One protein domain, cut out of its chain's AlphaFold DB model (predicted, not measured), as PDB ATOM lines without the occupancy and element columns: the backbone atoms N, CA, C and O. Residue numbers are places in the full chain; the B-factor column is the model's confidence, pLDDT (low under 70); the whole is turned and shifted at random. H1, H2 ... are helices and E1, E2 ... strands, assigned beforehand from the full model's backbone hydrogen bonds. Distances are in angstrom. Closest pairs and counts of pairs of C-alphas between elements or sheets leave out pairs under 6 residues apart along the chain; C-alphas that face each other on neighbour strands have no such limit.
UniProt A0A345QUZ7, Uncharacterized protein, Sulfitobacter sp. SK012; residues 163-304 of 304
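AT A GLANCE: This is residues 163 to 304 of the 304 residues of an uncharacterized protein of Sulfitobacter sp. SK012 (UniProt A0A345QUZ7). A strongly twisted sheet of six strands makes the middle layer of this domain, with the long helix H4 packed on one face and H2 and H3 on the other, where the sheet curls round H3. A small hairpin, E2 and E3, packs on H4 toward one end, while H1 lies far out toward the other end, beyond H2. The printed part has 142 residues with four named helices and eight named strands, in the order H1 H2 H3 E1 E2 E3 E4 E5 H4 E6 E7 E8. The large sheet is mixed, in the order E1 E4 E5 E6 E7 E8, and the class is mixed, helices and strands. The whole is compact, with a radius of gyration of the C-alphas of 14.9 A and spans of 43 by 35 by 27 A.

HOW THE PARTS SIT: H1, residues 169 to 174, and H2, residues 179 to 189, only just touch, with 3 pairs of C-alphas within 8 A, the closest Ile 172 and Arg 182 at 6.4 A, at a steep tilt of 47 degrees. H3 is residues 192 to 197. Edge strand E1, residues 202 to 205, is antiparallel to E4, residues 222 to 225, with N 204 and O 223 2.9 A apart. Between them E2, residues 210 to 212, and E3, residues 216 to 218, form an antiparallel hairpin, with N 216 and O 212 2.9 A apart. E4 forms a hairpin with E5, residues 234 to 241, with N 236 and O 224 2.8 A apart. E5, H4, residues 249 to 262, and E6, residues 267 to 275, form a strand-helix-strand unit, two parallel neighbour strands with a helix between, its crossover right-handed; N 237 and O 269 are 3.0 A apart. E6, E7, residues 281 to 289, and E8, residues 292 to 303, form a meander, each strand the antiparallel neighbour of the one before, with N 284 and O 272 2.8 A apart and N 283 and O 299 2.8 A apart. H4 is on the opposite face from H2 and H3, in three layers; its closest C-alphas to E3 are Met 255 and Val 218, 6.4 A. In H1, H2, H3 and H4 every O i to N i+4 pair is within hydrogen-bond range.

IN THESE COORDINATES: H1 begins at C-alpha 169, (212.182, 165.337, 174.309). H2 is 15.5 A long, H4 20.0 A, E5 22.9 A, E6 26.1 A and E7 24.4 A. E8, 30.9 A, bends by 65 degrees at residue 296 and ends at C-alpha 303, (208.759, 172.526, 177.511).

THE WHOLE: The C-alphas of Ala 174 and Leu 290 are the two farthest apart, 45.4 A. The printed part has no cut and no long link. Residues 163 to 164 pair parallel with 302 to 303 of E8. The mean pLDDT of the printed part is 85.7; residues 207 to 219, 228 to 231 and 290 to 291 are under 70.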
ATOM      1  N   ARG A 163     205.356 178.796 177.634       95.38
ATOM      2  CA  ARG A 163     205.347 177.562 176.840       95.38
ATOM      3  C   ARG A 163     206.390 177.666 175.737       95.38
ATOM      4  O   ARG A 163     206.436 178.677 175.035       95.38
ATOM      5  N   ILE A 164     207.231 176.649 175.617       94.75
ATOM      6  CA  ILE A 164     208.332 176.599 174.653       94.75
ATOM      7  C   ILE A 164     208.389 175.218 174.011       94.75
ATOM      8  O   ILE A 164     208.077 174.229 174.663       94.75
ATOM      9  N   THR A 165     208.810 175.149 172.750       93.69
ATOM     10  CA  THR A 165     208.957 173.876 172.037       93.69
ATOM     11  C   THR A 165     210.008 172.992 172.709       93.69
ATOM     12  O   THR A 165     211.157 173.421 172.849       93.69
ATOM     13  N   ASP A 166     209.659 171.751 173.061       93.69
ATOM     14  CA  ASP A 166     210.619 170.800 173.633       93.69
ATOM     15  C   ASP A 166     211.441 170.060 172.565       93.69
ATOM     16  O   ASP A 166     211.101 168.973 172.086       93.69
ATOM     17  N   SER A 167     212.591 170.641 172.241       93.81
ATOM     18  CA  SER A 167     213.620 170.077 171.362       93.81
ATOM     19  C   SER A 167     214.467 168.991 172.043       93.81
ATOM     20  O   SER A 167     215.186 168.259 171.361       93.81
ATOM     21  N   ALA A 168     214.384 168.844 173.372       91.00
ATOM     22  CA  ALA A 168     215.134 167.843 174.133       91.00
ATOM     23  C   ALA A 168     214.404 166.493 174.248       91.00
ATOM     24  O   ALA A 168     215.054 165.469 174.478       91.00
ATOM     25  N   SER A 169     213.075 166.489 174.094       87.31
ATOM     26  CA  SER A 169     212.182 165.337 174.309       87.31
ATOM     27  C   SER A 169     212.681 164.049 173.640       87.31
ATOM     28  O   SER A 169     212.914 163.043 174.311       87.31
ATOM     29  N   ALA A 170     212.979 164.106 172.339       86.00
ATOM     30  CA  ALA A 170     213.453 162.959 171.563       86.00
ATOM     31  C   ALA A 170     214.761 162.350 172.102       86.00
ATOM     32  O   ALA A 170     214.976 161.142 171.995       86.00
ATOM     33  N   PHE A 171     215.644 163.167 172.682       87.88
ATOM     34  CA  PHE A 171     216.876 162.686 173.300       87.88
ATOM     35  C   PHE A 171     216.617 162.117 174.695       87.88
ATOM     36  O   PHE A 171     217.186 161.089 175.046       87.88
ATOM     37  N   ILE A 172     215.755 162.754 175.489       88.19
ATOM     38  CA  ILE A 172     215.409 162.271 176.830       88.19
ATOM     39  C   ILE A 172     214.782 160.881 176.759       88.19
ATOM     40  O   ILE A 172     215.163 160.015 177.540       88.19
ATOM     41  N   ASP A 173     213.886 160.651 175.805       87.12
ATOM     42  CA  ASP A 173     213.223 159.356 175.637       87.12
ATOM     43  C   ASP A 173     214.184 158.266 175.141       87.12
ATOM     44  O   ASP A 173     214.002 157.081 175.426       87.12
ATOM     45  N   ALA A 174     215.231 158.656 174.410       90.31
ATOM     46  CA  ALA A 174     216.217 157.733 173.861       90.31
ATOM     47  C   ALA A 174     217.267 157.264 174.885       90.31
ATOM     48  O   ALA A 174     217.928 156.249 174.650       90.31
ATOM     49  N   PHE A 175     217.454 157.981 176.000       88.56
ATOM     50  CA  PHE A 175     218.519 157.713 176.971       88.56
ATOM     51  C   PHE A 175     217.980 157.610 178.407       88.56
ATOM     52  O   PHE A 175     217.200 158.438 178.859       88.56
ATOM     53  N   GLU A 176     218.469 156.642 179.191       86.06
ATOM     54  CA  GLU A 176     218.161 156.526 180.629       86.06
ATOM     55  C   GLU A 176     218.901 157.602 181.451       86.06
ATOM     56  O   GLU A 176     219.868 157.336 182.170       86.06
ATOM     57  N   LEU A 177     218.481 158.860 181.304       89.25
ATOM     58  CA  LEU A 177     219.096 160.006 181.969       89.25
ATOM     59  C   LEU A 177     218.658 160.112 183.434       89.25
ATOM     60  O   LEU A 177     217.502 159.888 183.790       89.25
ATOM     61  N   THR A 178     219.587 160.536 184.294       90.50
ATOM     62  CA  THR A 178     219.246 160.979 185.652       90.50
ATOM     63  C   THR A 178     218.422 162.268 185.598       90.50
ATOM     64  O   THR A 178     218.532 163.029 184.640       90.50
ATOM     65  N   GLU A 179     217.665 162.584 186.656       89.44
ATOM     66  CA  GLU A 179     216.894 163.842 186.729       89.44
ATOM     67  C   GLU A 179     217.758 165.090 186.498       89.44
ATOM     68  O   GLU A 179     217.332 166.037 185.840       89.44
ATOM     69  N   GLN A 180     218.998 165.077 186.995       88.81
ATOM     70  CA  GLN A 180     219.939 166.174 186.773       88.81
ATOM     71  C   GLN A 180     220.359 166.262 185.302       88.81
ATOM     72  O   GLN A 180     220.330 167.345 184.726       88.81
ATOM     73  N   ALA A 181     220.705 165.132 184.678       90.88
ATOM     74  CA  ALA A 181     221.083 165.110 183.268       90.88
ATOM     75  C   ALA A 181     219.913 165.503 182.350       90.88
ATOM     76  O   ALA A 181     220.131 166.195 181.358       90.88
ATOM     77  N   ARG A 182     218.678 165.121 182.704       92.50
ATOM     78  CA  ARG A 182     217.458 165.534 181.998       92.50
ATOM     79  C   ARG A 182     217.264 167.049 182.058       92.50
ATOM     80  O   ARG A 182     217.068 167.671 181.018       92.50
ATOM     81  N   LEU A 183     217.361 167.640 183.254       94.06
ATOM     82  CA  LEU A 183     217.236 169.088 183.443       94.06
ATOM     83  C   LEU A 183     218.322 169.851 182.670       94.06
ATOM     84  O   LEU A 183     218.013 170.806 181.964       94.06
ATOM     85  N   GLU A 184     219.577 169.404 182.749       92.88
ATOM     86  CA  GLU A 184     220.684 170.007 181.999       92.88
ATOM     87  C   GLU A 184     220.453 169.970 180.482       92.88
ATOM     88  O   GLU A 184     220.750 170.947 179.795       92.88
ATOM     89  N   LEU A 185     219.927 168.858 179.961       93.06
ATOM     90  CA  LEU A 185     219.657 168.702 178.535       93.06
ATOM     91  C   LEU A 185     218.503 169.602 178.077       93.06
ATOM     92  O   LEU A 185     218.656 170.307 177.087       93.06
ATOM     93  N   GLN A 186     217.400 169.663 178.831       94.50
ATOM     94  CA  GLN A 186     216.278 170.563 178.529       94.50
ATOM     95  C   GLN A 186     216.688 172.030 178.528       94.50
ATOM     96  O   GLN A 186     216.302 172.773 177.635       94.50
ATOM     97  N   VAL A 187     217.497 172.456 179.500       95.06
ATOM     98  CA  VAL A 187     217.991 173.838 179.549       95.06
ATOM     99  C   VAL A 187     218.798 174.184 178.297       95.06
ATOM    100  O   VAL A 187     218.676 175.295 177.784       95.06
ATOM    101  N   ARG A 188     219.622 173.245 177.820       93.44
ATOM    102  CA  ARG A 188     220.540 173.459 176.699       93.44
ATOM    103  C   ARG A 188     219.849 173.383 175.345       93.44
ATOM    104  O   ARG A 188     219.951 174.333 174.583       93.44
ATOM    105  N   GLU A 189     219.151 172.288 175.059       94.38
ATOM    106  CA  GLU A 189     218.563 172.056 173.731       94.38
ATOM    107  C   GLU A 189     217.377 172.985 173.454       94.38
ATOM    108  O   GLU A 189     217.108 173.312 172.303       94.38
ATOM    109  N   ASN A 190     216.706 173.473 174.502       95.38
ATOM    110  CA  ASN A 190     215.621 174.443 174.357       95.38
ATOM    111  C   ASN A 190     216.090 175.901 174.500       95.38
ATOM    112  O   ASN A 190     215.250 176.798 174.559       95.38
ATOM    113  N   HIS A 191     217.404 176.153 174.598       94.62
ATOM    114  CA  HIS A 191     217.983 177.497 174.732       94.62
ATOM    115  C   HIS A 191     217.355 178.341 175.859       94.62
ATOM    116  O   HIS A 191     217.267 179.567 175.777       94.62
ATOM    117  N   LEU A 192     216.929 177.695 176.952       96.81
ATOM    118  CA  LEU A 192     216.179 178.360 178.023       96.81
ATOM    119  C   LEU A 192     216.993 179.447 178.721       96.81
ATOM    120  O   LEU A 192     216.454 180.474 179.115       96.81
ATOM    121  N   LEU A 193     218.303 179.229 178.868       95.88
ATOM    122  CA  LEU A 193     219.187 180.234 179.452       95.88
ATOM    123  C   LEU A 193     219.303 181.480 178.562       95.88
ATOM    124  O   LEU A 193     219.426 182.583 179.096       95.88
ATOM    125  N   ASP A 194     219.238 181.307 177.242       94.75
ATOM    126  CA  ASP A 194     219.328 182.401 176.277       94.75
ATOM    127  C   ASP A 194     218.049 183.242 176.306       94.75
ATOM    128  O   ASP A 194     218.131 184.467 176.406       94.75
ATOM    129  N   ASP A 195     216.875 182.593 176.302       95.69
ATOM    130  CA  ASP A 195     215.583 183.274 176.480       95.69
ATOM    131  C   ASP A 195     215.537 184.012 177.822       95.69
ATOM    132  O   ASP A 195     215.187 185.195 177.889       95.69
ATOM    133  N   PHE A 196     215.966 183.338 178.892       97.31
ATOM    134  CA  PHE A 196     215.969 183.918 180.224       97.31
ATOM    135  C   PHE A 196     216.900 185.128 180.305       97.31
ATOM    136  O   PHE A 196     216.488 186.183 180.768       97.31
ATOM    137  N   LEU A 197     218.151 185.045 179.850       93.81
ATOM    138  CA  LEU A 197     219.100 186.162 179.967       93.81
ATOM    139  C   LEU A 197     218.962 187.211 178.853       93.81
ATOM    140  O   LEU A 197     219.501 188.311 178.993       93.81
ATOM    141  N   GLY A 198     218.221 186.905 177.785       91.94
ATOM    142  CA  GLY A 198     218.028 187.777 176.627       91.94
ATOM    143  C   GLY A 198     219.283 187.934 175.763       91.94
ATOM    144  O   GLY A 198     219.446 188.960 175.102       91.94
ATOM    145  N   CYS A 199     220.203 186.971 175.806       90.50
ATOM    146  CA  CYS A 199     221.404 186.938 174.973       90.50
ATOM    147  C   CYS A 199     221.897 185.504 174.782       90.50
ATOM    148  O   CYS A 199     221.686 184.667 175.651       90.50
ATOM    149  N   GLU A 200     222.605 185.246 173.685       91.50
ATOM    150  CA  GLU A 200     223.164 183.928 173.377       91.50
ATOM    151  C   GLU A 200     224.300 183.549 174.342       91.50
ATOM    152  O   GLU A 200     225.320 184.246 174.445       91.50
ATOM    153  N   MET A 201     224.129 182.429 175.043       92.25
ATOM    154  CA  MET A 201     225.051 181.924 176.050       92.25
ATOM    155  C   MET A 201     225.663 180.601 175.599       92.25
ATOM    156  O   MET A 201     225.000 179.583 175.437       92.25
ATOM    157  N   SER A 202     226.985 180.569 175.482       91.19
ATOM    158  CA  SER A 202     227.718 179.343 175.182       91.19
ATOM    159  C   SER A 202     228.187 178.657 176.456       91.19
ATOM    160  O   SER A 202     228.796 179.279 177.332       91.19
ATOM    161  N   PHE A 203     227.940 177.352 176.541       91.00
ATOM    162  CA  PHE A 203     228.473 176.507 177.605       91.00
ATOM    163  C   PHE A 203     230.003 176.461 177.532       91.00
ATOM    164  O   PHE A 203     230.574 176.147 176.488       91.00
ATOM    165  N   VAL A 204     230.670 176.729 178.654       87.06
ATOM    166  CA  VAL A 204     232.133 176.640 178.760       87.06
ATOM    167  C   VAL A 204     232.539 175.330 179.413       87.06
ATOM    168  O   VAL A 204     233.309 174.551 178.858       87.06
ATOM    169  N   THR A 205     232.057 175.107 180.633       83.44
ATOM    170  CA  THR A 205     232.442 173.958 181.446       83.44
ATOM    171  C   THR A 205     231.448 173.771 182.585       83.44
ATOM    172  O   THR A 205     230.873 174.739 183.085       83.44
ATOM    173  N   ARG A 206     231.305 172.537 183.072       78.38
ATOM    174  CA  ARG A 206     230.920 172.336 184.476       78.38
ATOM    175  C   ARG A 206     232.100 172.802 185.320       78.38
ATOM    176  O   ARG A 206     233.232 172.596 184.865       78.38
ATOM    177  N   PRO A 207     231.923 173.452 186.475       64.44
ATOM    178  CA  PRO A 207     233.082 173.902 187.222       64.44
ATOM    179  C   PRO A 207     234.044 172.734 187.445       64.44
ATOM    180  O   PRO A 207     233.625 171.667 187.908       64.44
ATOM    181  N   PRO A 208     235.344 172.905 187.143       54.69
ATOM    182  CA  PRO A 208     236.334 172.042 187.765       54.69
ATOM    183  C   PRO A 208     236.133 172.158 189.279       54.69
ATOM    184  O   PRO A 208     235.681 173.210 189.725       54.69
ATOM    185  N   ARG A 209     236.439 171.117 190.072       58.28
ATOM    186  CA  ARG A 209     236.390 171.199 191.549       58.28
ATOM    187  C   ARG A 209     237.269 172.371 191.991       58.28
ATOM    188  O   ARG A 209     238.484 172.238 192.122       58.28
ATOM    189  N   GLY A 210     236.656 173.541 192.088       54.19
ATOM    190  CA  GLY A 210     237.346 174.810 192.016       54.19
ATOM    191  C   GLY A 210     237.705 175.190 193.424       54.19
ATOM    192  O   GLY A 210     236.820 175.381 194.253       54.19
ATOM    193  N   PHE A 211     238.998 175.253 193.710       56.91
ATOM    194  CA  PHE A 211     239.472 175.693 195.006       56.91
ATOM    195  C   PHE A 211     239.693 177.198 194.968       56.91
ATOM    196  O   PHE A 211     240.588 177.680 194.278       56.91
ATOM    197  N   ILE A 212     238.915 177.947 195.739       60.50
ATOM    198  CA  ILE A 212     239.257 179.335 196.030       60.50
ATOM    199  C   ILE A 212     240.061 179.345 197.322       60.50
ATOM    200  O   ILE A 212     239.605 178.872 198.370       60.50
ATOM    201  N   LYS A 213     241.251 179.943 197.266       58.25
ATOM    202  CA  LYS A 213     242.071 180.195 198.451       58.25
ATOM    203  C   LYS A 213     241.239 180.930 199.509       58.25
ATOM    204  O   LYS A 213     240.697 181.993 199.229       58.25
ATOM    205  N   ASN A 214     241.147 180.354 200.708       53.78
ATOM    206  CA  ASN A 214     240.409 180.877 201.870       53.78
ATOM    207  C   ASN A 214     238.868 180.870 201.769       53.78
ATOM    208  O   ASN A 214     238.211 181.349 202.687       53.78
ATOM    209  N   VAL A 215     238.285 180.323 200.697       60.31
ATOM    210  CA  VAL A 215     236.828 180.076 200.593       60.31
ATOM    211  C   VAL A 215     236.538 178.574 200.488       60.31
ATOM    212  O   VAL A 215     235.483 178.120 200.917       60.31
ATOM    213  N   GLY A 216     237.486 177.775 199.990       63.06
ATOM    214  CA  GLY A 216     237.357 176.324 199.853       63.06
ATOM    215  C   GLY A 216     236.807 175.912 198.488       63.06
ATOM    216  O   GLY A 216     236.880 176.671 197.521       63.06
ATOM    217  N   GLN A 217     236.289 174.685 198.403       64.31
ATOM    218  CA  GLN A 217     235.661 174.183 197.181       64.31
ATOM    219  C   GLN A 217     234.314 174.887 196.961       64.31
ATOM    220  O   GLN A 217     233.536 175.061 197.905       64.31
ATOM    221  N   VAL A 218     234.049 175.322 195.732       69.25
ATOM    222  CA  VAL A 218     232.742 175.849 195.325       69.25
ATOM    223  C   VAL A 218     232.155 174.897 194.295       69.25
ATOM    224  O   VAL A 218     232.790 174.622 193.279       69.25
ATOM    225  N   ASP A 219     230.954 174.403 194.581       68.44
ATOM    226  CA  ASP A 219     230.196 173.549 193.676       68.44
ATOM    227  C   ASP A 219     229.087 174.395 193.033       68.44
ATOM    228  O   ASP A 219     228.262 174.989 193.727       68.44
ATOM    229  N   PHE A 220     229.101 174.464 191.708       75.94
ATOM    230  CA  PHE A 220     227.987 174.904 190.867       75.94
ATOM    231  C   PHE A 220     227.880 173.926 189.688       75.94
ATOM    232  O   PHE A 220     228.699 173.014 189.574       75.94
ATOM    233  N   ASP A 221     226.874 174.041 188.832       86.19
ATOM    234  CA  ASP A 221     226.605 173.004 187.829       86.19
ATOM    235  C   ASP A 221     227.190 173.363 186.464       86.19
ATOM    236  O   ASP A 221     227.732 172.497 185.774       86.19
ATOM    237  N   ALA A 222     227.168 174.644 186.088       89.00
ATOM    238  CA  ALA A 222     227.696 175.080 184.798       89.00
ATOM    239  C   ALA A 222     228.160 176.542 184.769       89.00
ATOM    240  O   ALA A 222     227.673 177.398 185.507       89.00
ATOM    241  N   LEU A 223     229.104 176.818 183.869       89.31
ATOM    242  CA  LEU A 223     229.567 178.149 183.500       89.31
ATOM    243  C   LEU A 223     229.218 178.429 182.039       89.31
ATOM    244  O   LEU A 223     229.575 177.640 181.160       89.31
ATOM    245  N   TYR A 224     228.590 179.572 181.787       92.06
ATOM    246  CA  TYR A 224     228.266 180.050 180.448       92.06
ATOM    247  C   TYR A 224     228.862 181.432 180.197       92.06
ATOM    248  O   TYR A 224     228.991 182.234 181.124       92.06
ATOM    249  N   VAL A 225     229.188 181.732 178.941       91.75
ATOM    250  CA  VAL A 225     229.691 183.043 178.503       91.75
ATOM    251  C   VAL A 225     229.049 183.465 177.191       91.75
ATOM    252  O   VAL A 225     228.686 182.625 176.373       91.75
ATOM    253  N   THR A 226     228.965 184.769 176.953       89.94
ATOM    254  CA  THR A 226     228.613 185.298 175.631       89.94
ATOM    255  C   THR A 226     229.794 185.152 174.671       89.94
ATOM    256  O   THR A 226     230.886 185.644 174.969       89.94
ATOM    257  N   THR A 227     229.589 184.524 173.514       74.44
ATOM    258  CA  THR A 227     230.621 184.328 172.472       74.44
ATOM    259  C   THR A 227     230.589 185.396 171.387       74.44
ATOM    260  O   THR A 227     231.644 185.804 170.907       74.44
ATOM    261  N   HIS A 228     229.403 185.880 171.022       67.94
ATOM    262  CA  HIS A 228     229.234 186.838 169.927       67.94
ATOM    263  C   HIS A 228     229.443 188.299 170.350       67.94
ATOM    264  O   HIS A 228     229.818 189.135 169.533       67.94
ATOM    265  N   GLU A 229     229.307 188.595 171.642       66.19
ATOM    266  CA  GLU A 229     229.485 189.932 172.216       66.19
ATOM    267  C   GLU A 229     230.668 189.946 173.198       66.19
ATOM    268  O   GLU A 229     230.531 190.290 174.372       66.19
ATOM    269  N   VAL A 230     231.858 189.543 172.731       60.69
ATOM    270  CA  VAL A 230     233.078 189.438 173.565       60.69
ATOM    271  C   VAL A 230     233.385 190.744 174.311       60.69
ATOM    272  O   VAL A 230     233.896 190.711 175.430       60.69
ATOM    273  N   GLU A 231     233.033 191.897 173.739       63.53
ATOM    274  CA  GLU A 231     233.193 193.211 174.372       63.53
ATOM    275  C   GLU A 231     232.296 193.410 175.606       63.53
ATOM    276  O   GLU A 231     232.663 194.146 176.523       63.53
ATOM    277  N   LEU A 232     231.152 192.723 175.686       70.94
ATOM    278  CA  LEU A 232     230.271 192.782 176.852       70.94
ATOM    279  C   LEU A 232     230.776 191.938 178.024       70.94
ATOM    280  O   LEU A 232     230.369 192.214 179.157       70.94
ATOM    281  N   ARG A 233     231.643 190.944 177.759       82.06
ATOM    282  CA  ARG A 233     232.225 190.010 178.744       82.06
ATOM    283  C   ARG A 233     231.194 189.555 179.774       82.06
ATOM    284  O   ARG A 233     231.385 189.743 180.979       82.06
ATOM    285  N   ARG A 234     230.064 189.013 179.314       89.81
ATOM    286  CA  ARG A 234     229.016 188.496 180.200       89.81
ATOM    287  C   ARG A 234     229.252 187.028 180.497       89.81
ATOM    288  O   ARG A 234     229.620 186.249 179.620       89.81
ATOM    289  N   MET A 235     229.034 186.674 181.753       90.81
ATOM    290  CA  MET A 235     229.179 185.320 182.259       90.81
ATOM    291  C   MET A 235     227.954 184.973 183.092       90.81
ATOM    292  O   MET A 235     227.455 185.820 183.834       90.81
ATOM    293  N   ALA A 236     227.496 183.730 183.007       92.12
ATOM    294  CA  ALA A 236     226.497 183.189 183.909       92.12
ATOM    295  C   ALA A 236     227.061 181.977 184.643       92.12
ATOM    296  O   ALA A 236     227.556 181.031 184.029       92.12
ATOM    297  N   THR A 237     226.982 182.014 185.965       91.88
ATOM    298  CA  THR A 237     227.213 180.840 186.803       91.88
ATOM    299  C   THR A 237     225.862 180.221 187.125       91.88
ATOM    300  O   THR A 237     224.984 180.925 187.629       91.88
ATOM    301  N   VAL A 238     225.701 178.935 186.833       92.62
ATOM    302  CA  VAL A 238     224.423 178.229 186.923       92.62
ATOM    303  C   VAL A 238     224.481 177.170 188.016       92.62
ATOM    304  O   VAL A 238     225.375 176.322 188.012       92.62
ATOM    305  N   GLN A 239     223.500 177.203 188.914       91.94
ATOM    306  CA  GLN A 239     223.173 176.125 189.847       91.94
ATOM    307  C   GLN A 239     221.870 175.461 189.397       91.94
ATOM    308  O   GLN A 239     220.924 176.158 189.038       91.94
ATOM    309  N   MET A 240     221.802 174.134 189.444       91.75
ATOM    310  CA  MET A 240     220.625 173.354 189.087       91.75
ATOM    311  C   MET A 240     220.113 172.547 190.279       91.75
ATOM    312  O   MET A 240     220.867 171.862 190.966       91.75
ATOM    313  N   GLU A 241     218.807 172.601 190.515       91.75
ATOM    314  CA  GLU A 241     218.130 171.860 191.577       91.75
ATOM    315  C   GLU A 241     216.994 171.026 190.965       91.75
ATOM    316  O   GLU A 241     216.119 171.530 190.266       91.75
ATOM    317  N   THR A 242     216.999 169.717 191.209       90.75
ATOM    318  CA  THR A 242     216.050 168.772 190.585       90.75
ATOM    319  C   THR A 242     214.818 168.488 191.437       90.75
ATOM    320  O   THR A 242     213.978 167.677 191.058       90.75
ATOM    321  N   GLN A 243     214.732 169.098 192.617       86.06
ATOM    322  CA  GLN A 243     213.671 168.859 193.589       86.06
ATOM    323  C   GLN A 243     212.897 170.155 193.838       86.06
ATOM    324  O   GLN A 243     213.548 171.189 194.016       86.06
ATOM    325  N   PRO A 244     211.558 170.108 193.955       86.38
ATOM    326  CA  PRO A 244     210.699 171.274 194.178       86.38
ATOM    327  C   PRO A 244     210.697 171.704 195.656       86.38
ATOM    328  O   PRO A 244     209.657 171.784 196.306       86.38
ATOM    329  N   GLN A 245     211.879 171.923 196.228       86.62
ATOM    330  CA  GLN A 245     212.068 172.324 197.623       86.62
ATOM    331  C   GLN A 245     212.672 173.731 197.707       86.62
ATOM    332  O   GLN A 245     213.367 174.139 196.779       86.62
ATOM    333  N   PRO A 246     212.480 174.476 198.808       86.25
ATOM    334  CA  PRO A 246     213.082 175.798 198.952       86.25
ATOM    335  C   PRO A 246     214.598 175.750 198.747       86.25
ATOM    336  O   PRO A 246     215.294 174.913 199.335       86.25
ATOM    337  N   ILE A 247     215.119 176.648 197.915       87.31
ATOM    338  CA  ILE A 247     216.538 176.660 197.564       87.31
ATOM    339  C   ILE A 247     217.307 177.392 198.663       87.31
ATOM    340  O   ILE A 247     216.940 178.494 199.064       87.31
ATOM    341  N   CYS A 248     218.409 176.810 199.136       81.31
ATOM    342  CA  CYS A 248     219.345 177.511 200.014       81.31
ATOM    343  C   CYS A 248     220.221 178.464 199.184       81.31
ATOM    344  O   CYS A 248     221.090 178.026 198.425       81.31
ATOM    345  N   GLY A 249     220.016 179.769 199.357       83.62
ATOM    346  CA  GLY A 249     220.730 180.832 198.654       83.62
ATOM    347  C   GLY A 249     222.225 180.913 198.978       83.62
ATOM    348  O   GLY A 249     222.983 181.538 198.239       83.62
ATOM    349  N   HIS A 250     222.696 180.233 200.029       80.12
ATOM    350  CA  HIS A 250     224.114 180.220 200.402       80.12
ATOM    351  C   HIS A 250     225.024 179.620 199.321       80.12
ATOM    352  O   HIS A 250     226.114 180.134 199.058       80.12
ATOM    353  N   LYS A 251     224.575 178.551 198.645       79.69
ATOM    354  CA  LYS A 251     225.322 177.965 197.517       79.69
ATOM    355  C   LYS A 251     225.487 178.985 196.390       79.69
ATOM    356  O   LYS A 251     226.599 179.196 195.905       79.69
ATOM    357  N   ALA A 252     224.406 179.684 196.058       84.62
ATOM    358  CA  ALA A 252     224.419 180.736 195.056       84.62
ATOM    359  C   ALA A 252     225.306 181.927 195.465       84.62
ATOM    360  O   ALA A 252     226.044 182.455 194.635       84.62
ATOM    361  N   ALA A 253     225.323 182.303 196.750       84.31
ATOM    362  CA  ALA A 253     226.220 183.337 197.270       84.31
ATOM    363  C   ALA A 253     227.700 182.972 197.053       84.31
ATOM    364  O   ALA A 253     228.491 183.801 196.591       84.31
ATOM    365  N   ARG A 254     228.080 181.717 197.336       80.62
ATOM    366  CA  ARG A 254     229.446 181.205 197.120       80.62
ATOM    367  C   ARG A 254     229.807 181.137 195.640       80.62
ATOM    368  O   ARG A 254     230.922 181.493 195.268       80.62
ATOM    369  N   MET A 255     228.867 180.724 194.795       84.19
ATOM    370  CA  MET A 255     229.022 180.719 193.342       84.19
ATOM    371  C   MET A 255     229.290 182.136 192.794       84.19
ATOM    372  O   MET A 255     230.233 182.340 192.030       84.19
ATOM    373  N   LEU A 256     228.543 183.142 193.256       86.06
ATOM    374  CA  LEU A 256     228.787 184.545 192.906       86.06
ATOM    375  C   LEU A 256     230.143 185.048 193.420       86.06
ATOM    376  O   LEU A 256     230.847 185.775 192.718       86.06
ATOM    377  N   GLN A 257     230.544 184.645 194.629       83.81
ATOM    378  CA  GLN A 257     231.864 184.966 195.175       83.81
ATOM    379  C   GLN A 257     232.998 184.341 194.346       83.81
ATOM    380  O   GLN A 257     234.007 185.003 194.104       83.81
ATOM    381  N   TYR A 258     232.822 183.099 193.879       81.94
ATOM    382  CA  TYR A 258     233.754 182.428 192.972       81.94
ATOM    383  C   TYR A 258     233.960 183.231 191.697       81.94
ATOM    384  O   TYR A 258     235.098 183.540 191.341       81.94
ATOM    385  N   ALA A 259     232.866 183.628 191.053       83.25
ATOM    386  CA  ALA A 259     232.930 184.420 189.838       83.25
ATOM    387  C   ALA A 259     233.613 185.776 190.051       83.25
ATOM    388  O   ALA A 259     234.477 186.156 189.264       83.25
ATOM    389  N   ALA A 260     233.288 186.472 191.142       84.56
ATOM    390  CA  ALA A 260     233.873 187.774 191.453       84.56
ATOM    391  C   ALA A 260     235.398 187.714 191.663       84.56
ATOM    392  O   ALA A 260     236.106 188.643 191.280       84.56
ATOM    393  N   ILE A 261     235.906 186.631 192.263       83.75
ATOM    394  CA  ILE A 261     237.343 186.442 192.517       83.75
ATOM    395  C   ILE A 261     238.065 185.914 191.273       83.75
ATOM    396  O   ILE A 261     239.128 186.418 190.924       83.75
ATOM    397  N   GLY A 262     237.513 184.886 190.623       81.25
ATOM    398  CA  GLY A 262     238.154 184.209 189.493       81.25
ATOM    399  C   GLY A 262     238.072 184.988 188.182       81.25
ATOM    400  O   GLY A 262     238.959 184.868 187.340       81.25
ATOM    401  N   TYR A 263     237.032 185.808 188.015       83.88
ATOM    402  CA  TYR A 263     236.712 186.494 186.764       83.88
ATOM    403  C   TYR A 263     236.341 187.970 187.001       83.88
ATOM    404  O   TYR A 263     235.272 188.418 186.584       83.88
ATOM    405  N   PRO A 264     237.226 188.781 187.614       85.88
ATOM    406  CA  PRO A 264     236.910 190.150 188.046       85.88
ATOM    407  C   PRO A 264     236.560 191.113 186.899       85.88
ATOM    408  O   PRO A 264     235.995 192.180 187.127       85.88
ATOM    409  N   HIS A 265     236.899 190.758 185.657       86.31
ATOM    410  CA  HIS A 265     236.620 191.559 184.462       86.31
ATOM    411  C   HIS A 265     235.355 191.127 183.705       86.31
ATOM    412  O   HIS A 265     235.089 191.666 182.629       86.31
ATOM    413  N   TRP A 266     234.603 190.158 184.234       88.38
ATOM    414  CA  TRP A 266     233.376 189.645 183.633       88.38
ATOM    415  C   TRP A 266     232.143 190.142 184.387       88.38
ATOM    416  O   TRP A 266     232.066 190.093 185.616       88.38
ATOM    417  N   LYS A 267     231.133 190.586 183.638       88.69
ATOM    418  CA  LYS A 267     229.808 190.908 184.173       88.69
ATOM    419  C   LYS A 267     229.080 189.603 184.467       88.69
ATOM    420  O   LYS A 267     228.530 188.979 183.561       88.69
ATOM    421  N   THR A 268     229.114 189.192 185.729       89.06
ATOM    422  CA  THR A 268     228.552 187.909 186.157       89.06
ATOM    423  C   THR A 268     227.086 188.042 186.550       89.06
ATOM    424  O   THR A 268     226.730 188.915 187.342       89.06
ATOM    425  N   LYS A 269     226.258 187.124 186.052       90.62
ATOM    426  CA  LYS A 269     224.912 186.833 186.548       90.62
ATOM    427  C   LYS A 269     224.905 185.477 187.254       90.62
ATOM    428  O   LYS A 269     225.393 184.490 186.708       90.62
ATOM    429  N   GLY A 270     224.373 185.427 188.470       92.81
ATOM    430  CA  GLY A 270     224.066 184.157 189.117       92.81
ATOM    431  C   GLY A 270     222.704 183.690 188.639       92.81
ATOM    432  O   GLY A 270     221.759 184.475 188.672       92.81
ATOM    433  N   VAL A 271     222.606 182.443 188.189       95.62
ATOM    434  CA  VAL A 271     221.340 181.845 187.771       95.62
ATOM    435  C   VAL A 271     221.124 180.555 188.543       95.62
ATOM    436  O   VAL A 271     222.019 179.713 188.625       95.62
ATOM    437  N   ILE A 272     219.942 180.400 189.122       95.50
ATOM    438  CA  ILE A 272     219.494 179.134 189.696       95.50
ATOM    439  C   ILE A 272     218.373 178.606 188.817       95.50
ATOM    440  O   ILE A 272     217.464 179.352 188.467       95.50
ATOM    441  N   ILE A 273     218.440 177.330 188.464       96.19
ATOM    442  CA  ILE A 273     217.439 176.648 187.654       96.19
ATOM    443  C   ILE A 273     216.880 175.507 188.486       96.19
ATOM    444  O   ILE A 273     217.630 174.658 188.963       96.19
ATOM    445  N   GLN A 274     215.570 175.478 188.670       95.62
ATOM    446  CA  GLN A 274     214.917 174.478 189.492       95.62
ATOM    447  C   GLN A 274     213.814 173.771 188.722       95.62
ATOM    448  O   GLN A 274     212.906 174.411 188.194       95.62
ATOM    449  N   ARG A 275     213.846 172.438 188.724       93.88
ATOM    450  CA  ARG A 275     212.673 171.649 188.354       93.88
ATOM    451  C   ARG A 275     211.637 171.746 189.469       93.88
ATOM    452  O   ARG A 275     211.913 171.417 190.625       93.88
ATOM    453  N   LEU A 276     210.455 172.216 189.095       88.06
ATOM    454  CA  LEU A 276     209.271 172.206 189.939       88.06
ATOM    455  C   LEU A 276     208.522 170.870 189.733       88.06
ATOM    456  O   LEU A 276     209.127 169.871 189.347       88.06
ATOM    457  N   GLY A 277     207.229 170.813 190.041       81.94
ATOM    458  CA  GLY A 277     206.360 169.720 189.585       81.94
ATOM    459  C   GLY A 277     205.847 169.962 188.159       81.94
ATOM    460  O   GLY A 277     206.014 171.059 187.629       81.94
ATOM    461  N   ASP A 278     205.197 168.954 187.572       77.25
ATOM    462  CA  ASP A 278     204.458 169.061 186.299       77.25
ATOM    463  C   ASP A 278     205.302 169.592 185.123       77.25
ATOM    464  O   ASP A 278     204.899 170.516 184.419       77.25
ATOM    465  N   ASP A 279     206.523 169.066 184.972       84.50
ATOM    466  CA  ASP A 279     207.520 169.420 183.940       84.50
ATOM    467  C   ASP A 279     208.008 170.878 183.921       84.50
ATOM    468  O   ASP A 279     208.963 171.209 183.208       84.50
ATOM    469  N   ARG A 280     207.458 171.727 184.790       93.88
ATOM    470  CA  ARG A 280     207.805 173.139 184.916       93.88
ATOM    471  C   ARG A 280     209.238 173.334 185.418       93.88
ATOM    472  O   ARG A 280     209.706 172.662 186.342       93.88
ATOM    473  N   ILE A 281     209.922 174.318 184.841       96.31
ATOM    474  CA  ILE A 281     211.285 174.720 185.194       96.31
ATOM    475  C   ILE A 281     211.280 176.204 185.573       96.31
ATOM    476  O   ILE A 281     210.913 177.046 184.759       96.31
ATOM    477  N   ALA A 282     211.693 176.534 186.794       97.19
ATOM    478  CA  ALA A 282     211.855 177.910 187.256       97.19
ATOM    479  C   ALA A 282     213.309 178.370 187.118       97.19
ATOM    480  O   ALA A 282     214.238 177.638 187.458       97.19
ATOM    481  N   PHE A 283     213.497 179.595 186.641       97.81
ATOM    482  CA  PHE A 283     214.775 180.286 186.550       97.81
ATOM    483  C   PHE A 283     214.769 181.478 187.497       97.81
ATOM    484  O   PHE A 283     213.835 182.277 187.485       97.81
ATOM    485  N   PHE A 284     215.840 181.629 188.267       96.94
ATOM    486  CA  PHE A 284     216.055 182.746 189.179       96.94
ATOM    487  C   PHE A 284     217.358 183.444 188.818       96.94
ATOM    488  O   PHE A 284     218.427 182.836 188.886       96.94
ATOM    489  N   GLU A 285     217.295 184.731 188.492       96.12
ATOM    490  CA  GLU A 285     218.478 185.582 188.499       96.12
ATOM    491  C   GLU A 285     218.724 186.018 189.941       96.12
ATOM    492  O   GLU A 285     217.813 186.498 190.622       96.12
ATOM    493  N   VAL A 286     219.956 185.851 190.414       93.88
ATOM    494  CA  VAL A 286     220.346 186.202 191.775       93.88
ATOM    495  C   VAL A 286     221.527 187.158 191.793       93.88
ATOM    496  O   VAL A 286     222.490 187.035 191.031       93.88
ATOM    497  N   ALA A 287     221.459 188.108 192.719       88.88
ATOM    498  CA  ALA A 287     222.532 189.035 193.030       88.88
ATOM    499  C   ALA A 287     222.989 188.840 194.475       88.88
ATOM    500  O   ALA A 287     222.207 188.442 195.340       88.88
ATOM    501  N   LYS A 288     224.261 189.146 194.740       82.06
ATOM    502  CA  LYS A 288     224.798 189.139 196.100       82.06
ATOM    503  C   LYS A 288     224.103 190.226 196.921       82.06
ATOM    504  O   LYS A 288     223.987 191.358 196.453       82.06
ATOM    505  N   ASP A 289     223.694 189.873 198.131       75.06
ATOM    506  CA  ASP A 289     223.171 190.796 199.139       75.06
ATOM    507  C   ASP A 289     224.082 190.795 200.382       75.06
ATOM    508  O   ASP A 289     225.023 189.997 200.452       75.06
ATOM    509  N   LEU A 290     223.834 191.689 201.346       62.47
ATOM    510  CA  LEU A 290     224.614 191.811 202.588       62.47
ATOM    511  C   LEU A 290     224.751 190.464 203.316       62.47
ATOM    512  O   LEU A 290     225.850 190.109 203.738       62.47
ATOM    513  N   ASP A 291     223.663 189.692 203.355       61.31
ATOM    514  CA  ASP A 291     223.540 188.464 204.148       61.31
ATOM    515  C   ASP A 291     223.350 187.182 203.317       61.31
ATOM    516  O   ASP A 291     223.067 186.117 203.863       61.31
ATOM    517  N   GLY A 292     223.509 187.248 201.990       75.69
ATOM    518  CA  GLY A 292     223.315 186.085 201.122       75.69
ATOM    519  C   GLY A 292     223.078 186.459 199.666       75.69
ATOM    520  O   GLY A 292     223.939 187.054 199.012       75.69
ATOM    521  N   VAL A 293     221.909 186.088 199.149       86.25
ATOM    522  CA  VAL A 293     221.471 186.435 197.794       86.25
ATOM    523  C   VAL A 293     220.054 186.981 197.791       86.25
ATOM    524  O   VAL A 293     219.217 186.581 198.596       86.25
ATOM    525  N   ARG A 294     219.781 187.855 196.826       89.62
ATOM    526  CA  ARG A 294     218.440 188.332 196.496       89.62
ATOM    527  C   ARG A 294     218.079 187.885 195.088       89.62
ATOM    528  O   ARG A 294     218.908 188.007 194.184       89.62
ATOM    529  N   VAL A 295     216.843 187.435 194.896       93.38
ATOM    530  CA  VAL A 295     216.278 187.212 193.559       93.38
ATOM    531  C   VAL A 295     216.001 188.565 192.905       93.38
ATOM    532  O   VAL A 295     215.365 189.440 193.493       93.38
ATOM    533  N   THR A 296     216.527 188.768 191.700       94.88
ATOM    534  CA  THR A 296     216.321 189.982 190.896       94.88
ATOM    535  C   THR A 296     215.325 189.769 189.765       94.88
ATOM    536  O   THR A 296     214.725 190.738 189.306       94.88
ATOM    537  N   ARG A 297     215.150 188.521 189.328       96.50
ATOM    538  CA  ARG A 297     214.204 188.113 188.291       96.50
ATOM    539  C   ARG A 297     213.845 186.648 188.479       96.50
ATOM    540  O   ARG A 297     214.717 185.852 188.816       96.50
ATOM    541  N   GLU A 298     212.594 186.313 188.210       97.19
ATOM    542  CA  GLU A 298     212.090 184.946 188.198       97.19
ATOM    543  C   GLU A 298     211.236 184.734 186.950       97.19
ATOM    544  O   GLU A 298     210.405 185.581 186.630       97.19
ATOM    545  N   GLU A 299     211.454 183.626 186.241       97.81
ATOM    546  CA  GLU A 299     210.623 183.207 185.107       97.81
ATOM    547  C   GLU A 299     210.446 181.694 185.094       97.81
ATOM    548  O   GLU A 299     211.329 180.947 185.516       97.81
ATOM    549  N   HIS A 300     209.279 181.237 184.645       97.25
ATOM    550  CA  HIS A 300     208.929 179.821 184.606       97.25
ATOM    551  C   HIS A 300     208.759 179.375 183.158       97.25
ATOM    552  O   HIS A 300     208.247 180.126 182.331       97.25
ATOM    553  N   TYR A 301     209.144 178.137 182.876       97.12
ATOM    554  CA  TYR A 301     209.084 177.524 181.556       97.12
ATOM    555  C   TYR A 301     208.403 176.164 181.627       97.12
ATOM    556  O   TYR A 301     208.602 175.418 182.588       97.12
ATOM    557  N   VAL A 302     207.635 175.832 180.595       95.88
ATOM    558  CA  VAL A 302     207.089 174.492 180.355       95.88
ATOM    559  C   VAL A 302     207.491 174.090 178.935       95.88
ATOM    560  O   VAL A 302     206.954 174.663 177.983       95.88
ATOM    561  N   PRO A 303     208.467 173.174 178.785       91.62
ATOM    562  CA  PRO A 303     208.759 172.526 177.511       91.62
ATOM    563  C   PRO A 303     207.590 171.618 177.103       91.62
ATOM    564  O   PRO A 303     207.206 170.754 177.890       91.62
ATOM    565  N   GLU A 304     207.026 171.823 175.911       88.56
ATOM    566  CA  GLU A 304     205.928 171.023 175.335       88.56
ATOM    567  C   GLU A 304     206.070 170.772 173.825       88.56
ATOM    568  O   GLU A 304     206.815 171.522 173.147       88.56
TER     569      GLU A 304